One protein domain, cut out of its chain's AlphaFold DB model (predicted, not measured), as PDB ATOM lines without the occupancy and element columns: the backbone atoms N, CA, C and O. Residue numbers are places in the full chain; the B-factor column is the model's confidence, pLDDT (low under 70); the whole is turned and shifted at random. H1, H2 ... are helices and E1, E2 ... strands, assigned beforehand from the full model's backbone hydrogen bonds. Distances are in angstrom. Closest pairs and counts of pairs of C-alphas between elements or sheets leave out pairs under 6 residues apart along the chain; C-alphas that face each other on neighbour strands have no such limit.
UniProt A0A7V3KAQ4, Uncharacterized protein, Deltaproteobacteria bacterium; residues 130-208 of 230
ATOM      1  N   LEU A 130     -12.493 -43.889  -2.836       70.69
ATOM      2  CA  LEU A 130     -11.622 -42.725  -2.968       70.69
ATOM      3  C   LEU A 130     -11.970 -41.680  -1.897       70.69
ATOM      4  O   LEU A 130     -13.107 -41.666  -1.411       70.69
ATOM      5  N   PRO A 131     -11.007 -40.827  -1.502       72.25
ATOM      6  CA  PRO A 131     -11.262 -39.791  -0.516       72.25
ATOM      7  C   PRO A 131     -12.384 -38.876  -0.998       72.25
ATOM      8  O   PRO A 131     -12.431 -38.479  -2.166       72.25
ATOM      9  N   LYS A 132     -13.293 -38.558  -0.081       82.94
ATOM     10  CA  LYS A 132     -14.440 -37.712  -0.374       82.94
ATOM     11  C   LYS A 132     -14.144 -36.261  -0.077       82.94
ATOM     12  O   LYS A 132     -13.536 -35.942   0.944       82.94
ATOM     13  N   TRP A 133     -14.622 -35.375  -0.934       85.62
ATOM     14  CA  TRP A 133     -14.475 -33.943  -0.726       85.62
ATOM     15  C   TRP A 133     -15.181 -33.460   0.545       85.62
ATOM     16  O   TRP A 133     -14.600 -32.674   1.294       85.62
ATOM     17  N   SER A 134     -16.372 -33.981   0.851       83.50
ATOM     18  CA  SER A 134     -17.073 -33.675   2.108       83.50
ATOM     19  C   SER A 134     -16.220 -33.939   3.356       83.50
ATOM     20  O   SER A 134     -16.201 -33.118   4.275       83.50
ATOM     21  N   GLU A 135     -15.450 -35.029   3.364       79.31
ATOM     22  CA  GLU A 135     -14.532 -35.374   4.456       79.31
ATOM     23  C   GLU A 135     -13.327 -34.422   4.514       79.31
ATOM     24  O   GLU A 135     -12.844 -34.088   5.598       79.31
ATOM     25  N   VAL A 136     -12.837 -33.941   3.365       76.88
ATOM     26  CA  VAL A 136     -11.793 -32.904   3.328       76.88
ATOM     27  C   VAL A 136     -12.304 -31.618   3.956       76.88
ATOM     28  O   VAL A 136     -11.666 -31.107   4.876       76.88
ATOM     29  N   VAL A 137     -13.462 -31.126   3.509       77.38
ATOM     30  CA  VAL A 137     -14.057 -29.867   3.984       77.38
ATOM     31  C   VAL A 137     -14.298 -29.892   5.488       77.38
ATOM     32  O   VAL A 137     -13.972 -28.925   6.178       77.38
ATOM     33  N   GLU A 138     -14.810 -31.003   6.020       76.25
ATOM     34  CA  GLU A 138     -15.029 -31.147   7.461       76.25
ATOM     35  C   GLU A 138     -13.726 -30.958   8.253       76.25
ATOM     36  O   GLU A 138     -13.717 -30.316   9.302       76.25
ATOM     37  N   ASN A 139     -12.606 -31.472   7.746       71.00
ATOM     38  CA  ASN A 139     -11.327 -31.387   8.441       71.00
ATOM     39  C   ASN A 139     -10.644 -30.033   8.262       71.00
ATOM     40  O   ASN A 139     -10.171 -29.468   9.244       71.00
ATOM     41  N   VAL A 140     -10.638 -29.476   7.052       72.44
ATOM     42  CA  VAL A 140      -9.998 -28.174   6.794       72.44
ATOM     43  C   VAL A 140     -10.777 -27.010   7.399       72.44
ATOM     44  O   VAL A 140     -10.169 -26.019   7.778       72.44
ATOM     45  N   SER A 141     -12.097 -27.141   7.578       73.50
ATOM     46  CA  SER A 141     -12.910 -26.113   8.252       73.50
ATOM     47  C   SER A 141     -12.538 -25.901   9.725       73.50
ATOM     48  O   SER A 141     -12.908 -24.886  10.312       73.50
ATOM     49  N   LYS A 142     -11.788 -26.837  10.322       75.56
ATOM     50  CA  LYS A 142     -11.268 -26.739  11.694       75.56
ATOM     51  C   LYS A 142     -10.010 -25.864  11.782       75.56
ATOM     52  O   LYS A 142      -9.675 -25.427  12.881       75.56
ATOM     53  N   ASP A 143      -9.324 -25.602  10.667       74.38
ATOM     54  CA  ASP A 143      -8.175 -24.692  10.602       74.38
ATOM     55  C   ASP A 143      -8.637 -23.320  10.070       74.38
ATOM     56  O   ASP A 143      -8.959 -23.188   8.885       74.38
ATOM     57  N   PRO A 144      -8.665 -22.270  10.912       76.06
ATOM     58  CA  PRO A 144      -9.136 -20.946  10.505       76.06
ATOM     59  C   PRO A 144      -8.215 -20.257   9.483       76.06
ATOM     60  O   PRO A 144      -8.590 -19.229   8.921       76.06
ATOM     61  N   GLY A 145      -7.007 -20.780   9.252       76.75
ATOM     62  CA  GLY A 145      -6.060 -20.267   8.265       76.75
ATOM     63  C   GLY A 145      -6.341 -20.716   6.830       76.75
ATOM     64  O   GLY A 145      -5.707 -20.190   5.909       76.75
ATOM     65  N   ILE A 146      -7.266 -21.662   6.632       80.44
ATOM     66  CA  ILE A 146      -7.608 -22.215   5.320       80.44
ATOM     67  C   ILE A 146      -8.855 -21.524   4.768       80.44
ATOM     68  O   ILE A 146      -9.938 -21.579   5.346       80.44
ATOM     69  N   SER A 147      -8.724 -20.927   3.587       86.19
ATOM     70  CA  SER A 147      -9.860 -20.469   2.792       86.19
ATOM     71  C   SER A 147     -10.239 -21.534   1.771       86.19
ATOM     72  O   SER A 147      -9.371 -22.073   1.088       86.19
ATOM     73  N   THR A 148     -11.534 -21.833   1.659       87.56
ATOM     74  CA  THR A 148     -12.083 -22.795   0.694       87.56
ATOM     75  C   THR A 148     -13.088 -22.094  -0.213       87.56
ATOM     76  O   THR A 148     -13.970 -21.381   0.265       87.56
ATOM     77  N   SER A 149     -12.996 -22.314  -1.521       92.69
ATOM     78  CA  SER A 149     -13.924 -21.758  -2.510       92.69
ATOM     79  C   SER A 149     -14.208 -22.754  -3.634       92.69
ATOM     80  O   SER A 149     -13.419 -23.656  -3.896       92.69
ATOM     81  N   LYS A 150     -15.349 -22.617  -4.315       95.50
ATOM     82  CA  LYS A 150     -15.642 -23.374  -5.542       95.50
ATOM     83  C   LYS A 150     -15.183 -22.551  -6.746       95.50
ATOM     84  O   LYS A 150     -15.702 -21.457  -6.948       95.50
ATOM     85  N   LYS A 151     -14.263 -23.085  -7.557       94.25
ATOM     86  CA  LYS A 151     -13.800 -22.444  -8.802       94.25
ATOM     87  C   LYS A 151     -14.810 -22.592  -9.936       94.25
ATOM     88  O   LYS A 151     -15.011 -21.655 -10.699       94.25
ATOM     89  N   GLY A 152     -15.478 -23.742 -10.030       95.56
ATOM     90  CA  GLY A 152     -16.464 -23.992 -11.082       95.56
ATOM     91  C   GLY A 152     -16.549 -25.460 -11.473       95.56
ATOM     92  O   GLY A 152     -16.303 -26.334 -10.643       95.56
ATOM     93  N   MET A 153     -16.929 -25.716 -12.726       96.88
ATOM     94  CA  MET A 153     -16.807 -27.036 -13.344       96.88
ATOM     95  C   MET A 153     -15.750 -27.003 -14.443       96.88
ATOM     96  O   MET A 153     -15.722 -26.065 -15.237       96.88
ATOM     97  N   GLU A 154     -14.923 -28.040 -14.506       95.31
ATOM     98  CA  GLU A 154     -13.901 -28.222 -15.535       95.31
ATOM     99  C   GLU A 154     -14.018 -29.609 -16.163       95.31
ATOM    100  O   GLU A 154     -14.323 -30.592 -15.487       95.31
ATOM    101  N   LYS A 155     -13.737 -29.691 -17.466       90.62
ATOM    102  CA  LYS A 155     -13.656 -30.961 -18.184       90.62
ATOM    103  C   LYS A 155     -12.224 -31.477 -18.153       90.62
ATOM    104  O   LYS A 155     -11.319 -30.824 -18.671       90.62
ATOM    105  N   TRP A 156     -12.028 -32.668 -17.602       83.50
ATOM    106  CA  TRP A 156     -10.733 -33.335 -17.511       83.50
ATOM    107  C   TRP A 156     -10.873 -34.800 -17.942       83.50
ATOM    108  O   TRP A 156     -11.832 -35.467 -17.580       83.50
ATOM    109  N   GLU A 157      -9.977 -35.273 -18.813       79.06
ATOM    110  CA  GLU A 157      -9.980 -36.646 -19.367       79.06
ATOM    111  C   GLU A 157     -11.352 -37.145 -19.883       79.06
ATOM    112  O   GLU A 157     -11.666 -38.331 -19.865       79.06
ATOM    113  N   GLY A 158     -12.170 -36.224 -20.406       81.50
ATOM    114  CA  GLY A 158     -13.480 -36.530 -20.987       81.50
ATOM    115  C   GLY A 158     -14.644 -36.562 -19.991       81.50
ATOM    116  O   GLY A 158     -15.779 -36.744 -20.430       81.50
ATOM    117  N   ALA A 159     -14.397 -36.327 -18.701       86.81
ATOM    118  CA  ALA A 159     -15.420 -36.209 -17.665       86.81
ATOM    119  C   ALA A 159     -15.472 -34.789 -17.078       86.81
ATOM    120  O   ALA A 159     -14.488 -34.049 -17.112       86.81
ATOM    121  N   ASP A 160     -16.639 -34.404 -16.564       93.50
ATOM    122  CA  ASP A 160     -16.844 -33.114 -15.905       93.50
ATOM    123  C   ASP A 160     -16.616 -33.254 -14.394       93.50
ATOM    124  O   ASP A 160     -17.148 -34.163 -13.752       93.50
ATOM    125  N   TYR A 161     -15.847 -32.327 -13.828       95.06
ATOM    126  CA  TYR A 161     -15.488 -32.286 -12.414       95.06
ATOM    127  C   TYR A 161     -15.864 -30.943 -11.812       95.06
ATOM    128  O   TYR A 161     -15.666 -29.900 -12.435       95.06
ATOM    129  N   THR A 162     -16.355 -30.949 -10.575       97.19
ATOM    130  CA  THR A 162     -16.415 -29.720  -9.782       97.19
ATOM    131  C   THR A 162     -15.035 -29.450  -9.205       97.19
ATOM    132  O   THR A 162     -14.454 -30.320  -8.559       97.19
ATOM    133  N   VAL A 163     -14.520 -28.244  -9.430       96.50
ATOM    134  CA  VAL A 163     -13.211 -27.831  -8.925       96.50
ATOM    135  C   VAL A 163     -13.389 -26.944  -7.705       96.50
ATOM    136  O   VAL A 163     -14.068 -25.910  -7.759       96.50
ATOM    137  N   TYR A 164     -12.756 -27.347  -6.611       94.12
ATOM    138  CA  TYR A 164     -12.666 -26.574  -5.381       94.12
ATOM    139  C   TYR A 164     -11.233 -26.121  -5.151       94.12
ATOM    140  O   TYR A 164     -10.305 -26.865  -5.427       94.12
ATOM    141  N   HIS A 165     -11.065 -24.918  -4.622       91.88
ATOM    142  CA  HIS A 165      -9.778 -24.304  -4.348       91.88
ATOM    143  C   HIS A 165      -9.614 -24.041  -2.861       91.88
ATOM    144  O   HIS A 165     -10.466 -23.394  -2.241       91.88
ATOM    145  N   LEU A 166      -8.505 -24.526  -2.316       88.56
ATOM    146  CA  LEU A 166      -8.038 -24.277  -0.964       88.56
ATOM    147  C   LEU A 166      -6.807 -23.386  -1.022       88.56
ATOM    148  O   LEU A 166      -5.869 -23.666  -1.764       88.56
ATOM    149  N   SER A 167      -6.773 -22.361  -0.179       85.69
ATOM    150  CA  SER A 167      -5.581 -21.542   0.025       85.69
ATOM    151  C   SER A 167      -5.284 -21.378   1.507       85.69
ATOM    152  O   SER A 167      -6.189 -21.267   2.335       85.69
ATOM    153  N   HIS A 168      -3.999 -21.353   1.850       80.50
ATOM    154  CA  HIS A 168      -3.527 -21.017   3.186       80.50
ATOM    155  C   HIS A 168      -2.453 -19.926   3.073       80.50
ATOM    156  O   HIS A 168      -1.267 -20.236   2.920       80.50
ATOM    157  N   PRO A 169      -2.831 -18.638   3.202       75.69
ATOM    158  CA  PRO A 169      -1.929 -17.511   2.954       75.69
ATOM    159  C   PRO A 169      -0.650 -17.543   3.797       75.69
ATOM    160  O   PRO A 169       0.443 -17.339   3.275       75.69
ATOM    161  N   ALA A 170      -0.759 -17.875   5.090       73.75
ATOM    162  CA  ALA A 170       0.405 -17.950   5.979       73.75
ATOM    163  C   ALA A 170       1.405 -19.055   5.585       73.75
ATOM    164  O   ALA A 170       2.604 -18.894   5.799       73.75
ATOM    165  N   ARG A 171       0.930 -20.153   4.982       68.81
ATOM    166  CA  ARG A 171       1.773 -21.255   4.492       68.81
ATOM    167  C   ARG A 171       2.168 -21.091   3.021       68.81
ATOM    168  O   ARG A 171       2.936 -21.908   2.527       68.81
ATOM    169  N   LYS A 172       1.661 -20.052   2.335       72.00
ATOM    170  CA  LYS A 172       1.810 -19.835   0.884       72.00
ATOM    171  C   LYS A 172       1.463 -21.087   0.070       72.00
ATOM    172  O   LYS A 172       2.179 -21.439  -0.861       72.00
ATOM    173  N   ALA A 173       0.401 -21.775   0.479       71.12
ATOM    174  CA  ALA A 173      -0.045 -23.016  -0.137       71.12
ATOM    175  C   ALA A 173      -1.381 -22.795  -0.845       71.12
ATOM    176  O   ALA A 173      -2.299 -22.214  -0.261       71.12
ATOM    177  N   GLU A 174      -1.482 -23.293  -2.073       83.31
ATOM    178  CA  GLU A 174      -2.679 -23.249  -2.907       83.31
ATOM    179  C   GLU A 174      -2.910 -24.626  -3.525       83.31
ATOM    180  O   GLU A 174      -1.969 -25.248  -4.023       83.31
ATOM    181  N   VAL A 175      -4.148 -25.121  -3.472       84.75
ATOM    182  CA  VAL A 175      -4.500 -26.474  -3.916       84.75
ATOM    183  C   VAL A 175      -5.876 -26.488  -4.575       84.75
ATOM    184  O   VAL A 175      -6.846 -26.007  -3.994       84.75
ATOM    185  N   ASP A 176      -5.982 -27.105  -5.746       91.12
ATOM    186  CA  ASP A 176      -7.242 -27.408  -6.418       91.12
ATOM    187  C   ASP A 176      -7.602 -28.893  -6.283       91.12
ATOM    188  O   ASP A 176      -6.788 -29.775  -6.552       91.12
ATOM    189  N   TYR A 177      -8.854 -29.173  -5.932       88.62
ATOM    190  CA  TYR A 177      -9.440 -30.508  -5.846       88.62
ATOM    191  C   TYR A 177     -10.466 -30.694  -6.959       88.62
ATOM    192  O   TYR A 177     -11.447 -29.954  -7.034       88.62
ATOM    193  N   TYR A 178     -10.263 -31.712  -7.790       92.19
ATOM    194  CA  TYR A 178     -11.190 -32.135  -8.835       92.19
ATOM    195  C   TYR A 178     -12.062 -33.263  -8.294       92.19
ATOM    196  O   TYR A 178     -11.583 -34.372  -8.032       92.19
ATOM    197  N   VAL A 179     -13.344 -32.957  -8.133       92.06
ATOM    198  CA  VAL A 179     -14.326 -33.806  -7.458       92.06
ATOM    199  C   VAL A 179     -15.386 -34.242  -8.457       92.06
ATOM    200  O   VAL A 179     -15.938 -33.416  -9.190       92.06
ATOM    201  N   ASP A 180     -15.648 -35.544  -8.522       92.38
ATOM    202  CA  ASP A 180     -16.669 -36.091  -9.412       92.38
ATOM    203  C   ASP A 180     -18.092 -35.921  -8.845       92.38
ATOM    204  O   ASP A 180     -18.314 -35.400  -7.750       92.38
ATOM    205  N   SER A 181     -19.095 -36.367  -9.600       91.38
ATOM    206  CA  SER A 181     -20.503 -36.281  -9.187       91.38
ATOM    207  C   SER A 181     -20.870 -37.156  -7.981       91.38
ATOM    208  O   SER A 181     -21.974 -37.021  -7.454       91.38
ATOM    209  N   LYS A 182     -19.974 -38.044  -7.538       90.50
ATOM    210  CA  LYS A 182     -20.142 -38.921  -6.372       90.50
ATOM    211  C   LYS A 182     -19.420 -38.393  -5.131       90.50
ATOM    212  O   LYS A 182     -19.347 -39.119  -4.139       90.50
ATOM    213  N   ASP A 183     -18.938 -37.150  -5.178       90.06
ATOM    214  CA  ASP A 183     -18.135 -36.514  -4.128       90.06
ATOM    215  C   ASP A 183     -16.723 -37.115  -3.987       90.06
ATOM    216  O   ASP A 183     -16.034 -36.845  -3.008       90.06
ATOM    217  N   GLU A 184     -16.257 -37.916  -4.954       87.19
ATOM    218  CA  GLU A 184     -14.930 -38.534  -4.915       87.19
ATOM    219  C   GLU A 184     -13.876 -37.615  -5.537       87.19
ATOM    220  O   GLU A 184     -14.022 -37.129  -6.663       87.19
ATOM    221  N   ILE A 185     -12.766 -37.422  -4.829       84.25
ATOM    222  CA  ILE A 185     -11.610 -36.687  -5.339       84.25
ATOM    223  C   ILE A 185     -10.862 -37.584  -6.325       84.25
ATOM    224  O   ILE A 185     -10.389 -38.664  -5.967       84.25
ATOM    225  N   LYS A 186     -10.736 -37.126  -7.574       84.75
ATOM    226  CA  LYS A 186      -9.977 -37.829  -8.626       84.75
ATOM    227  C   LYS A 186      -8.633 -37.192  -8.923       84.75
ATOM    228  O   LYS A 186      -7.739 -37.864  -9.431       84.75
ATOM    229  N   ARG A 187      -8.484 -35.900  -8.634       84.25
ATOM    230  CA  ARG A 187      -7.244 -35.170  -8.888       84.25
ATOM    231  C   ARG A 187      -7.042 -34.041  -7.882       84.25
ATOM    232  O   ARG A 187      -8.003 -33.381  -7.497       84.25
ATOM    233  N   ILE A 188      -5.798 -33.838  -7.467       83.00
ATOM    234  CA  ILE A 188      -5.364 -32.783  -6.551       83.00
ATOM    235  C   ILE A 188      -4.192 -32.073  -7.213       83.00
ATOM    236  O   ILE A 188      -3.211 -32.721  -7.562       83.00
ATOM    237  N   VAL A 189      -4.288 -30.762  -7.397       83.00
ATOM    238  CA  VAL A 189      -3.230 -29.955  -8.007       83.00
ATOM    239  C   VAL A 189      -2.760 -28.925  -6.995       83.00
ATOM    240  O   VAL A 189      -3.559 -28.095  -6.585       83.00
ATOM    241  N   SER A 190      -1.496 -28.963  -6.587       77.38
ATOM    242  CA  SER A 190      -0.907 -27.941  -5.719       77.38
ATOM    243  C   SER A 190      -0.073 -26.957  -6.528       77.38
ATOM    244  O   SER A 190       0.498 -27.305  -7.568       77.38
ATOM    245  N   TYR A 191       0.000 -25.719  -6.049       76.56
ATOM    246  CA  TYR A 191       0.689 -24.628  -6.724       76.56
ATOM    247  C   TYR A 191       1.718 -23.957  -5.809       76.56
ATOM    248  O   TYR A 191       1.553 -23.908  -4.589       76.56
ATOM    249  N   ASP A 192       2.784 -23.427  -6.411       72.00
ATOM    250  CA  ASP A 192       3.705 -22.508  -5.742       72.00
ATOM    251  C   ASP A 192       3.105 -21.096  -5.639       72.00
ATOM    252  O   ASP A 192       2.051 -20.788  -6.195       72.00
ATOM    253  N   SER A 193       3.823 -20.185  -4.975       71.88
ATOM    254  CA  SER A 193       3.391 -18.790  -4.820       71.88
ATOM    255  C   SER A 193       3.312 -17.988  -6.127       71.88
ATOM    256  O   SER A 193       2.884 -16.837  -6.101       71.88
ATOM    257  N   ASN A 194       3.782 -18.539  -7.249       75.31
ATOM    258  CA  ASN A 194       3.702 -17.932  -8.576       75.31
ATOM    259  C   ASN A 194       2.604 -18.587  -9.437       75.31
ATOM    260  O   ASN A 194       2.533 -18.308 -10.636       75.31
ATOM    261  N   GLY A 195       1.785 -19.475  -8.861       74.56
ATOM    262  CA  GLY A 195       0.743 -20.218  -9.568       74.56
ATOM    263  C   GLY A 195       1.274 -21.347 -10.457       74.56
ATOM    264  O   GLY A 195       0.554 -21.833 -11.330       74.56
ATOM    265  N   ARG A 196       2.534 -21.768 -10.293       75.44
ATOM    266  CA  ARG A 196       3.094 -22.918 -11.018       75.44
ATOM    267  C   ARG A 196       2.679 -24.203 -10.327       75.44
ATOM    268  O   ARG A 196       2.778 -24.299  -9.112       75.44
ATOM    269  N   VAL A 197       2.273 -25.199 -11.110       75.88
ATOM    270  CA  VAL A 197       1.948 -26.531 -10.588       75.88
ATOM    271  C   VAL A 197       3.191 -27.144  -9.945       75.88
ATOM    272  O   VAL A 197       4.208 -27.328 -10.615       75.88
ATOM    273  N   MET A 198       3.086 -27.459  -8.658       67.62
ATOM    274  CA  MET A 198       4.100 -28.160  -7.869       67.62
ATOM    275  C   MET A 198       3.811 -29.657  -7.821       67.62
ATOM    276  O   MET A 198       4.718 -30.471  -7.989       67.62
ATOM    277  N   GLU A 199       2.539 -30.020  -7.655       70.00
ATOM    278  CA  GLU A 199       2.078 -31.402  -7.647       70.00
ATOM    279  C   GLU A 199       0.746 -31.540  -8.389       70.00
ATOM    280  O   GLU A 199      -0.084 -30.641  -8.378       70.00
ATOM    281  N   ASP A 200       0.551 -32.673  -9.062       75.62
ATOM    282  CA  ASP A 200      -0.699 -33.058  -9.725       75.62
ATOM    283  C   ASP A 200      -0.912 -34.545  -9.437       75.62
ATOM    284  O   ASP A 200      -0.473 -35.426 -10.186       75.62
ATOM    285  N   VAL A 201      -1.527 -34.803  -8.286       74.19
ATOM    286  CA  VAL A 201      -1.911 -36.140  -7.855       74.19
ATOM    287  C   VAL A 201      -3.151 -36.542  -8.619       74.19
ATOM    288  O   VAL A 201      -4.195 -35.910  -8.510       74.19
ATOM    289  N   ARG A 202      -3.055 -37.645  -9.352       77.56
ATOM    290  CA  ARG A 202      -4.192 -38.278 -10.023       77.56
ATOM    291  C   ARG A 202      -4.482 -39.589  -9.327       77.56
ATOM    292  O   ARG A 202      -3.548 -40.350  -9.079       77.56
ATOM    293  N   MET A 203      -5.748 -39.815  -9.007       74.25
ATOM    294  CA  MET A 203      -6.230 -40.983  -8.284       74.25
ATOM    295  C   MET A 203      -7.068 -41.846  -9.217       74.25
ATOM    296  O   MET A 203      -8.264 -41.618  -9.397       74.25
ATOM    297  N   ASP A 204      -6.429 -42.871  -9.774       71.62
ATOM    298  CA  ASP A 204      -7.109 -43.900 -10.555       71.62
ATOM    299  C   ASP A 204      -7.259 -45.172  -9.725       71.62
ATOM    300  O   ASP A 204      -6.270 -45.735  -9.248       71.62
ATOM    301  N   LEU A 205      -8.498 -45.647  -9.586       69.62
ATOM    302  CA  LEU A 205      -8.816 -46.912  -8.930       69.62
ATOM    303  C   LEU A 205      -9.331 -47.923  -9.954       69.62
ATOM    304  O   LEU A 205     -10.390 -47.733 -10.554       69.62
ATOM    305  N   LYS A 206      -8.612 -49.037 -10.107       74.75
ATOM    306  CA  LYS A 206      -9.069 -50.210 -10.859       74.75
ATOM    307  C   LYS A 206      -9.489 -51.304  -9.882       74.75
ATOM    308  O   LYS A 206      -8.658 -51.797  -9.121       74.75
ATOM    309  N   PHE A 207     -10.768 -51.670  -9.912       69.38
ATOM    310  CA  PHE A 207     -11.365 -52.665  -9.020       69.38
ATOM    311  C   PHE A 207     -12.146 -53.722  -9.808       69.38
ATOM    312  O   PHE A 207     -12.896 -53.379 -10.723       69.38
ATOM    313  N   GLY A 208     -11.981 -54.990  -9.437       67.94
ATOM    314  CA  GLY A 208     -12.605 -56.142 -10.094       67.94
ATOM    315  C   GLY A 208     -11.612 -57.295 -10.267       67.94
ATOM    316  O   GLY A 208     -10.483 -57.177  -9.792       67.94
TER     317      GLY A 208
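AT A GLANCE: This is residues 130 to 208 of the 230 residues of an uncharacterized protein of Deltaproteobacteria bacterium (UniProt A0A7V3KAQ4). A single twisted sheet of five antiparallel strands makes a wall, and one short helix, H1, packs over one of its faces while the other face has no named helix over it. The strands follow one another back and forth from E1 to E5, and the last residues of E5 run on past the start of E4. The printed part has 79 residues, with H1 first and then E1, E2, E3, E4 and E5, which is also the order across the sheet; the class is mostly strand. The whole is compact, with a radius of gyration of the C-alphas of 12.8 A, and elongated, spanning 43 by 27 by 22 A.

HOW THE PARTS SIT: H1, residues 133 to 140, is on the sheet at a height of 8.7 A. It is only just over E2, residues 159 to 168, and E3, residues 173 to 179, with 3 of its 8 C-alphas falling on each; it runs along the strands, at 0 degrees to E2 on the local plane. The closest C-alphas of H1 and E3 are those of Trp 133 and Val 179, 6.7 A apart. Every O i to N i+4 pair in H1 is within hydrogen-bond range. E1, residues 147 to 156, bends by 66 degrees at residue 153. E1 to E4, residues 185 to 191, and E5, residues 197 to 207, form a meander, each strand the antiparallel neighbour of the one before. In the hairpin E1 and E2, at 155 degrees, N 149 and O 165 are 2.8 A apart. In the hairpin E2 and E3, at 157 degrees, N 164 and O 177 are 2.9 A apart. In the hairpin E3 and E4, at 159 degrees, N 178 and O 187 are 2.8 A apart. In the hairpin E4 and E5, at 167 degrees, N 188 and O 201 are 2.8 A apart. The edge strands E1 and E5 are apart.

IN THESE COORDINATES: H1 begins with C-alpha 133 at (-14.475, -33.943, -0.726) and is 10.5 A long. E1 measures 24.1 A, and E2 28.4 A from C-alpha 159 at (-15.420, -36.209, -17.665). E3 is 19.3 A and E4 17.3 A long. E5, the longest strand at 29.4 A, ends with C-alpha 207 at (-11.365, -52.665, -9.020).

THE WHOLE: The two C-alphas farthest apart, those of Ala 170 and Gly 208, are 43.4 A apart. The printed part has no cut. The link from H1 to E1 is short; the four links between strands are tight. Mean pLDDT of the printed part is 81.6, and residues 171, 198, 205 and 207 to 208 are under 70.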